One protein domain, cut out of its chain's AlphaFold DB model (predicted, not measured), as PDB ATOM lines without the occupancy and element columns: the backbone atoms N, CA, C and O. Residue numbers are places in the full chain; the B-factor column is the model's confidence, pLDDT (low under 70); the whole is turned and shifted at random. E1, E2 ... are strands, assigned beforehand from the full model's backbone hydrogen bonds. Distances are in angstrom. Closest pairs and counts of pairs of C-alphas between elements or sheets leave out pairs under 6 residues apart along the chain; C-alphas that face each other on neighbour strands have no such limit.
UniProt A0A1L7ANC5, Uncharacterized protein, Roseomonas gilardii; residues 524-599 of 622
ATOM      1  N   GLY A 524     205.991 136.606  98.279       94.94
ATOM      2  CA  GLY A 524     205.004 136.266  99.307       94.94
ATOM      3  C   GLY A 524     204.694 134.768  99.425       94.94
ATOM      4  O   GLY A 524     204.381 134.300 100.517       94.94
ATOM      5  N   ILE A 525     204.792 134.014  98.329       96.44
ATOM      6  CA  ILE A 525     204.658 132.550  98.274       96.44
ATOM      7  C   ILE A 525     205.864 131.895  98.958       96.44
ATOM      8  O   ILE A 525     205.681 131.107  99.886       96.44
ATOM      9  N   ALA A 526     207.083 132.290  98.574       95.00
ATOM     10  CA  ALA A 526     208.325 131.784  99.160       95.00
ATOM     11  C   ALA A 526     208.438 132.108 100.662       95.00
ATOM     12  O   ALA A 526     208.780 131.240 101.459       95.00
ATOM     13  N   ALA A 527     208.069 133.325 101.078       94.38
ATOM     14  CA  ALA A 527     208.092 133.742 102.485       94.38
ATOM     15  C   ALA A 527     207.062 133.025 103.390       94.38
ATOM     16  O   ALA A 527     207.080 133.226 104.605       94.38
ATOM     17  N   GLN A 528     206.161 132.218 102.820       94.62
ATOM     18  CA  GLN A 528     205.191 131.385 103.543       94.62
ATOM     19  C   GLN A 528     205.409 129.875 103.312       94.62
ATOM     20  O   GLN A 528     204.563 129.088 103.730       94.62
ATOM     21  N   ASP A 529     206.500 129.478 102.641       96.00
ATOM     22  CA  ASP A 529     206.808 128.089 102.253       96.00
ATOM     23  C   ASP A 529     205.653 127.386 101.498       96.00
ATOM     24  O   ASP A 529     205.316 126.222 101.719       96.00
ATOM     25  N   LEU A 530     204.977 128.129 100.610       94.81
ATOM     26  CA  LEU A 530     203.823 127.624  99.863       94.81
ATOM     27  C   LEU A 530     204.246 127.018  98.520       94.81
ATOM     28  O   LEU A 530     204.679 127.725  97.614       94.81
ATOM     29  N   SER A 531     204.021 125.715  98.344       95.56
ATOM     30  CA  SER A 531     204.191 125.034  97.054       95.56
ATOM     31  C   SER A 531     202.864 124.929  96.297       95.56
ATOM     32  O   SER A 531     201.871 124.431  96.835       95.56
ATOM     33  N   PHE A 532     202.849 125.386  95.040       95.88
ATOM     34  CA  PHE A 532     201.686 125.396  94.148       95.88
ATOM     35  C   PHE A 532     201.870 124.426  92.979       95.88
ATOM     36  O   PHE A 532     202.897 124.440  92.309       95.88
ATOM     37  N   VAL A 533     200.844 123.614  92.709       96.56
ATOM     38  CA  VAL A 533     200.839 122.610  91.625       96.56
ATOM     39  C   VAL A 533     200.016 123.040  90.408       96.56
ATOM     40  O   VAL A 533     200.100 122.419  89.351       96.56
ATOM     41  N   HIS A 534     199.193 124.082  90.545       95.25
ATOM     42  CA  HIS A 534     198.343 124.611  89.481       95.25
ATOM     43  C   HIS A 534     197.939 126.062  89.780       95.25
ATOM     44  O   HIS A 534     197.783 126.425  90.948       95.25
ATOM     45  N   PHE A 535     197.713 126.860  88.736       95.94
ATOM     46  CA  PHE A 535     197.194 128.227  88.813       95.94
ATOM     47  C   PHE A 535     196.023 128.409  87.841       95.94
ATOM     48  O   PHE A 535     196.045 127.860  86.741       95.94
ATOM     49  N   ASP A 536     195.025 129.189  88.254       92.00
ATOM     50  CA  ASP A 536     193.762 129.425  87.547       92.00
ATOM     51  C   ASP A 536     193.384 130.920  87.606       92.00
ATOM     52  O   ASP A 536     193.586 131.594  88.621       92.00
ATOM     53  N   VAL A 537     192.849 131.450  86.503       91.44
ATOM     54  CA  VAL A 537     192.515 132.873  86.326       91.44
ATOM     55  C   VAL A 537     190.998 133.015  86.294       91.44
ATOM     56  O   VAL A 537     190.364 132.932  85.244       91.44
ATOM     57  N   GLN A 538     190.413 133.253  87.467       86.75
ATOM     58  CA  GLN A 538     188.955 133.268  87.656       86.75
ATOM     59  C   GLN A 538     188.277 134.555  87.168       86.75
ATOM     60  O   GLN A 538     187.053 134.660  87.183       86.75
ATOM     61  N   GLY A 539     189.060 135.541  86.732       85.00
ATOM     62  CA  GLY A 539     188.573 136.753  86.090       85.00
ATOM     63  C   GLY A 539     189.659 137.822  85.972       85.00
ATOM     64  O   GLY A 539     190.787 137.622  86.438       85.00
ATOM     65  N   PRO A 540     189.334 138.985  85.378       72.75
ATOM     66  CA  PRO A 540     190.232 140.131  85.350       72.75
ATOM     67  C   PRO A 540     190.726 140.466  86.762       72.75
ATOM     68  O   PRO A 540     189.935 140.634  87.689       72.75
ATOM     69  N   HIS A 541     192.046 140.563  86.922       87.69
ATOM     70  CA  HIS A 541     192.711 140.877  88.192       87.69
ATOM     71  C   HIS A 541     192.518 139.854  89.336       87.69
ATOM     72  O   HIS A 541     192.781 140.205  90.488       87.69
ATOM     73  N   VAL A 542     192.118 138.603  89.057       94.94
ATOM     74  CA  VAL A 542     192.044 137.519  90.061       94.94
ATOM     75  C   VAL A 542     192.811 136.280  89.598       94.94
ATOM     76  O   VAL A 542     192.399 135.593  88.664       94.94
ATOM     77  N   LEU A 543     193.896 135.964  90.309       96.75
ATOM     78  CA  LEU A 543     194.666 134.728  90.156       96.75
ATOM     79  C   LEU A 543     194.515 133.886  91.426       96.75
ATOM     80  O   LEU A 543     194.781 134.362  92.535       96.75
ATOM     81  N   VAL A 544     194.129 132.624  91.270       97.44
ATOM     82  CA  VAL A 544     194.153 131.624  92.342       97.44
ATOM     83  C   VAL A 544     195.172 130.540  92.019       97.44
ATOM     84  O   VAL A 544     195.528 130.314  90.865       97.44
ATOM     85  N   GLY A 545     195.650 129.859  93.051       97.00
ATOM     86  CA  GLY A 545     196.510 128.697  92.917       97.00
ATOM     87  C   GLY A 545     196.020 127.558  93.795       97.00
ATOM     88  O   GLY A 545     195.445 127.784  94.864       97.00
ATOM     89  N   LYS A 546     196.266 126.329  93.345       97.50
ATOM     90  CA  LYS A 546     196.072 125.115  94.133       97.50
ATOM     91  C   LYS A 546     197.414 124.685  94.720       97.50
ATOM     92  O   LYS A 546     198.362 124.441  93.969       97.50
ATOM     93  N   THR A 547     197.504 124.625  96.043       96.56
ATOM     94  CA  THR A 547     198.703 124.181  96.761       96.56
ATOM     95  C   THR A 547     198.858 122.657  96.707       96.56
ATOM     96  O   THR A 547     197.927 121.940  96.337       96.56
ATOM     97  N   ALA A 548     200.051 122.146  97.023       93.88
ATOM     98  CA  ALA A 548     200.371 120.714  96.937       93.88
ATOM     99  C   ALA A 548     199.529 119.821  97.879       93.88
ATOM    100  O   ALA A 548     199.292 118.657  97.570       93.88
ATOM    101  N   ASP A 549     199.015 120.379  98.980       95.56
ATOM    102  CA  ASP A 549     198.022 119.761  99.880       95.56
ATOM    103  C   ASP A 549     196.599 119.694  99.281       95.56
ATOM    104  O   ASP A 549     195.684 119.121  99.873       95.56
ATOM    105  N   GLY A 550     196.396 120.290  98.105       95.94
ATOM    106  CA  GLY A 550     195.126 120.372  97.399       95.94
ATOM    107  C   GLY A 550     194.246 121.569  97.772       95.94
ATOM    108  O   GLY A 550     193.201 121.738  97.135       95.94
ATOM    109  N   ALA A 551     194.639 122.406  98.737       95.88
ATOM    110  CA  ALA A 551     193.890 123.608  99.097       95.88
ATOM    111  C   ALA A 551     193.957 124.677  97.990       95.88
ATOM    112  O   ALA A 551     194.872 124.696  97.169       95.88
ATOM    113  N   VAL A 552     192.984 125.592  97.960       96.88
ATOM    114  CA  VAL A 552     192.962 126.724  97.019       96.88
ATOM    115  C   VAL A 552     193.259 128.017  97.774       96.88
ATOM    116  O   VAL A 552     192.652 128.296  98.811       96.88
ATOM    117  N   ARG A 553     194.195 128.814  97.255       97.62
ATOM    118  CA  ARG A 553     194.603 130.114  97.808       97.62
ATOM    119  C   ARG A 553     194.531 131.184  96.724       97.62
ATOM    120  O   ARG A 553     194.917 130.945  95.584       97.62
ATOM    121  N   THR A 554     194.073 132.380  97.072       97.94
ATOM    122  CA  THR A 554     194.159 133.537  96.169       97.94
ATOM    123  C   THR A 554     195.587 134.081  96.166       97.94
ATOM    124  O   THR A 554     196.123 134.416  97.220       97.94
ATOM    125  N   VAL A 555     196.187 134.184  94.980       97.88
ATOM    126  CA  VAL A 555     197.559 134.665  94.759       97.88
ATOM    127  C   VAL A 555     197.567 136.189  94.643       97.88
ATOM    128  O   VAL A 555     198.320 136.864  95.345       97.88
ATOM    129  N   TYR A 556     196.653 136.740  93.840       97.75
ATOM    130  CA  TYR A 556     196.280 138.152  93.886       97.75
ATOM    131  C   TYR A 556     194.801 138.357  93.535       97.75
ATOM    132  O   TYR A 556     194.191 137.528  92.859       97.75
ATOM    133  N   ALA A 557     194.216 139.460  94.011       97.25
ATOM    134  CA  ALA A 557     192.828 139.837  93.731       97.25
ATOM    135  C   ALA A 557     192.581 141.352  93.850       97.25
ATOM    136  O   ALA A 557     193.329 142.068  94.518       97.25
ATOM    137  N   ASN A 558     191.465 141.825  93.290       96.31
ATOM    138  CA  ASN A 558     190.826 143.082  93.693       96.31
ATOM    139  C   ASN A 558     189.860 142.841  94.876       96.31
ATOM    140  O   ASN A 558     189.260 141.772  95.005       96.31
ATOM    141  N   CYS A 559     189.692 143.827  95.758       96.75
ATOM    142  CA  CYS A 559     188.792 143.742  96.905       96.75
ATOM    143  C   CYS A 559     187.320 144.011  96.536       96.75
ATOM    144  O   CYS A 559     186.892 145.166  96.494       96.75
ATOM    145  N   GLY A 560     186.522 142.947  96.410       93.75
ATOM    146  CA  GLY A 560     185.058 143.010  96.257       93.75
ATOM    147  C   GLY A 560     184.257 143.323  97.535       93.75
ATOM    148  O   GLY A 560     183.044 143.147  97.549       93.75
ATOM    149  N   GLY A 561     184.907 143.741  98.627       95.19
ATOM    150  CA  GLY A 561     184.224 144.137  99.866       95.19
ATOM    151  C   GLY A 561     183.691 145.572  99.834       95.19
ATOM    152  O   GLY A 561     183.980 146.329  98.915       95.19
ATOM    153  N   GLU A 562     182.994 145.993 100.891       94.12
ATOM    154  CA  GLU A 562     182.479 147.365 101.041       94.12
ATOM    155  C   GLU A 562     183.224 148.169 102.113       94.12
ATOM    156  O   GLU A 562     183.656 147.630 103.134       94.12
ATOM    157  N   ARG A 563     183.307 149.491 101.928       91.06
ATOM    158  CA  ARG A 563     183.827 150.452 102.906       91.06
ATOM    159  C   ARG A 563     182.928 151.691 102.939       91.06
ATOM    160  O   ARG A 563     182.893 152.467 101.993       91.06
ATOM    161  N   GLY A 564     182.192 151.881 104.037       88.38
ATOM    162  CA  GLY A 564     181.333 153.061 104.232       88.38
ATOM    163  C   GLY A 564     180.110 153.146 103.305       88.38
ATOM    164  O   GLY A 564     179.663 154.250 103.022       88.38
ATOM    165  N   GLY A 565     179.591 152.008 102.826       89.81
ATOM    166  CA  GLY A 565     178.453 151.949 101.893       89.81
ATOM    167  C   GLY A 565     178.827 152.001 100.406       89.81
ATOM    168  O   GLY A 565     177.940 152.095  99.565       89.81
ATOM    169  N   TYR A 566     180.121 151.932 100.079       90.06
ATOM    170  CA  TYR A 566     180.639 151.899  98.707       90.06
ATOM    171  C   TYR A 566     181.562 150.691  98.506       90.06
ATOM    172  O   TYR A 566     182.180 150.218  99.464       90.06
ATOM    173  N   ALA A 567     181.698 150.213  97.266       91.44
ATOM    174  CA  ALA A 567     182.657 149.164  96.916       91.44
ATOM    175  C   ALA A 567     184.101 149.604  97.233       91.44
ATOM    176  O   ALA A 567     184.498 150.737  96.963       91.44
ATOM    177  N   CYS A 568     184.884 148.714  97.841       95.44
ATOM    178  CA  CYS A 568     186.189 149.037  98.415       95.44
ATOM    179  C   CYS A 568     187.310 149.101  97.368       95.44
ATOM    180  O   CYS A 568     188.296 149.801  97.603       95.44
ATOM    181  N   ASN A 569     187.182 148.351  96.263       90.69
ATOM    182  CA  ASN A 569     188.007 148.396  95.042       90.69
ATOM    183  C   ASN A 569     189.526 148.518  95.277       90.69
ATOM    184  O   ASN A 569     190.252 149.157  94.520       90.69
ATOM    185  N   THR A 570     190.009 147.941  96.378       95.81
ATOM    186  CA  THR A 570     191.416 147.994  96.766       95.81
ATOM    187  C   THR A 570     192.171 146.922  96.000       95.81
ATOM    188  O   THR A 570     192.044 145.736  96.312       95.81
ATOM    189  N   PHE A 571     192.965 147.365  95.032       93.38
ATOM    190  CA  PHE A 571     193.854 146.548  94.220       93.38
ATOM    191  C   PHE A 571     195.293 147.104  94.298       93.38
ATOM    192  O   PHE A 571     195.452 148.323  94.400       93.38
ATOM    193  N   PRO A 572     196.331 146.250  94.254       94.62
ATOM    194  CA  PRO A 572     196.262 144.798  94.386       94.62
ATOM    195  C   PRO A 572     196.143 144.347  95.851       94.62
ATOM    196  O   PRO A 572     196.751 144.915  96.758       94.62
ATOM    197  N   LEU A 573     195.383 143.275  96.086       97.75
ATOM    198  CA  LEU A 573     195.619 142.376  97.214       97.75
ATOM    199  C   LEU A 573     196.611 141.315  96.732       97.75
ATOM    200  O   LEU A 573     196.359 140.710  95.693       97.75
ATOM    201  N   VAL A 574     197.698 141.069  97.466       98.00
ATOM    202  CA  VAL A 574     198.747 140.106  97.063       98.00
ATOM    203  C   VAL A 574     199.050 139.140  98.200       98.00
ATOM    204  O   VAL A 574     199.121 139.558  99.355       98.00
ATOM    205  N   ILE A 575     199.233 137.856  97.903       97.50
ATOM    206  CA  ILE A 575     199.629 136.847  98.890       97.50
ATOM    207  C   ILE A 575     200.956 137.228  99.572       97.50
ATOM    208  O   ILE A 575     201.842 137.814  98.953       97.50
ATOM    209  N   GLY A 576     201.063 136.999 100.883       93.88
ATOM    210  CA  GLY A 576     202.206 137.418 101.713       93.88
ATOM    211  C   GLY A 576     202.213 138.912 102.070       93.88
ATOM    212  O   GLY A 576     202.491 139.270 103.212       93.88
ATOM    213  N   VAL A 577     201.809 139.798 101.152       96.19
ATOM    214  CA  VAL A 577     201.568 141.224 101.458       96.19
ATOM    215  C   VAL A 577     200.272 141.391 102.256       96.19
ATOM    216  O   VAL A 577     200.201 142.192 103.192       96.19
ATOM    217  N   ASN A 578     199.236 140.634 101.901       97.88
ATOM    218  CA  ASN A 578     197.950 140.532 102.576       97.88
ATOM    219  C   ASN A 578     197.848 139.189 103.301       97.88
ATOM    220  O   ASN A 578     198.277 138.157 102.790       97.88
ATOM    221  N   ALA A 579     197.211 139.195 104.474       96.69
ATOM    222  CA  ALA A 579     196.895 137.963 105.181       96.69
ATOM    223  C   ALA A 579     195.844 137.159 104.401       96.69
ATOM    224  O   ALA A 579     194.789 137.690 104.046       96.69
ATOM    225  N   SER A 580     196.115 135.878 104.171       96.62
ATOM    226  CA  SER A 580     195.134 134.922 103.654       96.62
ATOM    227  C   SER A 580     194.101 134.578 104.730       96.62
ATOM    228  O   SER A 580     194.426 134.482 105.915       96.62
ATOM    229  N   CYS A 581     192.850 134.351 104.337       96.25
ATOM    230  CA  CYS A 581     191.877 133.727 105.222       96.25
ATOM    231  C   CYS A 581     192.178 132.226 105.349       96.25
ATOM    232  O   CYS A 581     192.252 131.502 104.355       96.25
ATOM    233  N   ASP A 582     192.296 131.769 106.594       94.81
ATOM    234  CA  ASP A 582     192.332 130.358 106.985       94.81
ATOM    235  C   ASP A 582     191.198 129.536 106.354       94.81
ATOM    236  O   ASP A 582     191.467 128.536 105.694       94.81
ATOM    237  N   ARG A 583     189.949 129.991 106.519       95.00
ATOM    238  CA  ARG A 583     188.724 129.256 106.180       95.00
ATOM    239  C   ARG A 583     188.369 129.258 104.693       95.00
ATOM    240  O   ARG A 583     187.880 128.246 104.209       95.00
ATOM    241  N   CYS A 584     188.548 130.375 103.981       95.69
ATOM    242  CA  CYS A 584     188.101 130.506 102.582       95.69
ATOM    243  C   CYS A 584     189.230 130.689 101.556       95.69
ATOM    244  O   CYS A 584     188.946 130.872 100.376       95.69
ATOM    245  N   GLY A 585     190.502 130.696 101.976       96.00
ATOM    246  CA  GLY A 585     191.667 130.802 101.084       96.00
ATOM    247  C   GLY A 585     191.885 132.168 100.411       96.00
ATOM    248  O   GLY A 585     192.983 132.427  99.916       96.00
ATOM    249  N   LYS A 586     190.881 133.055 100.418       97.25
ATOM    250  CA  LYS A 586     190.933 134.395  99.814       97.25
ATOM    251  C   LYS A 586     191.738 135.388 100.655       97.25
ATOM    252  O   LYS A 586     191.802 135.281 101.880       97.25
ATOM    253  N   LEU A 587     192.328 136.384  99.995       97.75
ATOM    254  CA  LEU A 587     193.110 137.443 100.642       97.75
ATOM    255  C   LEU A 587     192.216 138.436 101.395       97.75
ATOM    256  O   LEU A 587     191.141 138.808 100.928       97.75
ATOM    257  N   ILE A 588     192.687 138.902 102.551       97.50
ATOM    258  CA  ILE A 588     191.976 139.863 103.397       97.50
ATOM    259  C   ILE A 588     192.407 141.288 103.035       97.50
ATOM    260  O   ILE A 588     193.591 141.645 103.076       97.50
ATOM    261  N   CYS A 589     191.438 142.145 102.717       97.44
ATOM    262  CA  CYS A 589     191.705 143.551 102.430       97.44
ATOM    263  C   CYS A 589     192.071 144.336 103.700       97.44
ATOM    264  O   CYS A 589     191.310 144.368 104.667       97.44
ATOM    265  N   LYS A 590     193.197 145.060 103.678       96.25
ATOM    266  CA  LYS A 590     193.641 145.905 104.803       96.25
ATOM    267  C   LYS A 590     192.740 147.128 105.062       96.25
ATOM    268  O   LYS A 590     192.829 147.697 106.142       96.25
ATOM    269  N   GLN A 591     191.891 147.531 104.107       95.12
ATOM    270  CA  GLN A 591     191.026 148.718 104.235       95.12
ATOM    271  C   GLN A 591     189.617 148.435 104.785       95.12
ATOM    272  O   GLN A 591     189.040 149.312 105.429       95.12
ATOM    273  N   CYS A 592     189.047 147.255 104.512       95.06
ATOM    274  CA  CYS A 592     187.682 146.887 104.926       95.06
ATOM    275  C   CYS A 592     187.567 145.521 105.627       95.06
ATOM    276  O   CYS A 592     186.481 145.150 106.066       95.06
ATOM    277  N   HIS A 593     188.665 144.764 105.722       95.25
ATOM    278  CA  HIS A 593     188.744 143.430 106.331       95.25
ATOM    279  C   HIS A 593     187.853 142.344 105.691       95.25
ATOM    280  O   HIS A 593     187.674 141.273 106.265       95.25
ATOM    281  N   HIS A 594     187.337 142.586 104.482       95.31
ATOM    282  CA  HIS A 594     186.613 141.596 103.680       95.31
ATOM    283  C   HIS A 594     187.555 140.566 103.022       95.31
ATOM    284  O   HIS A 594     188.725 140.870 102.774       95.31
ATOM    285  N   CYS A 595     187.019 139.378 102.708       95.94
ATOM    286  CA  CYS A 595     187.674 138.323 101.917       95.94
ATOM    287  C   CYS A 595     186.689 137.522 101.027       95.94
ATOM    288  O   CYS A 595     186.980 137.304  99.856       95.94
ATOM    289  N   SER A 596     185.516 137.129 101.543       93.62
ATOM    290  CA  SER A 596     184.365 136.594 100.781       93.62
ATOM    291  C   SER A 596     183.062 137.020 101.472       93.62
ATOM    292  O   SER A 596     183.095 137.207 102.694       93.62
ATOM    293  N   PRO A 597     181.917 137.141 100.771       87.62
ATOM    294  CA  PRO A 597     180.618 137.295 101.430       87.62
ATOM    295  C   PRO A 597     180.242 136.050 102.253       87.62
ATOM    296  O   PRO A 597     179.810 136.179 103.393       87.62
ATOM    297  N   ASP A 598     180.518 134.858 101.726       89.81
ATOM    298  CA  ASP A 598     180.145 133.528 102.258       89.81
ATOM    299  C   ASP A 598     181.122 133.010 103.334       89.81
ATOM    300  O   ASP A 598     181.312 131.808 103.521       89.81
ATOM    301  N   CYS A 599     181.827 133.923 104.002       90.00
ATOM    302  CA  CYS A 599     182.817 133.594 105.015       90.00
ATOM    303  C   CYS A 599     182.410 134.202 106.357       90.00
ATOM    304  O   CYS A 599     182.773 135.334 106.670       90.00
TER     305      CYS A 599
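Overview. This is residues 524 to 599 of the 622 residues of an uncharacterized protein of Roseomonas gilardii (UniProt A0A1L7ANC5). The model has little regular structure: a small, strongly twisted sheet of three strands lies toward one end, and a long looped stretch, residues 558 to 599, runs out to a turn near Gly 565 and folds back beside E3. The printed part has 76 residues, 20 of them in E1, E2 and E3, all strand, antiparallel in that order, with no named helix. It is compact, with a radius of gyration of the C-alphas of 12.1 A, and spans 38 by 23 by 21 A.

Along the chain. Find C-alpha 532 at (201.686, 125.396, 94.148); E1 runs 19.1 A to residue 539. E2, residues 542 to 547, and E3, residues 552 to 557, follow; E3 ends at (192.828, 139.837, 93.731).

Arrangement. The strands form a meander, each the antiparallel neighbour of the one before. Hairpin E1 and E2 has N 536 and O 544 at 2.9 A; hairpin E2 and E3 has N 555 and O 543 at 2.8 A. Residues 573 to 574 pair antiparallel with 556 to 557.

Size, cuts and confidence. C-alphas 548 and 565 are farthest apart, 38.5 A. The printed part has no cut, both strand links are tight, and no printed residue is under 70 in pLDDT.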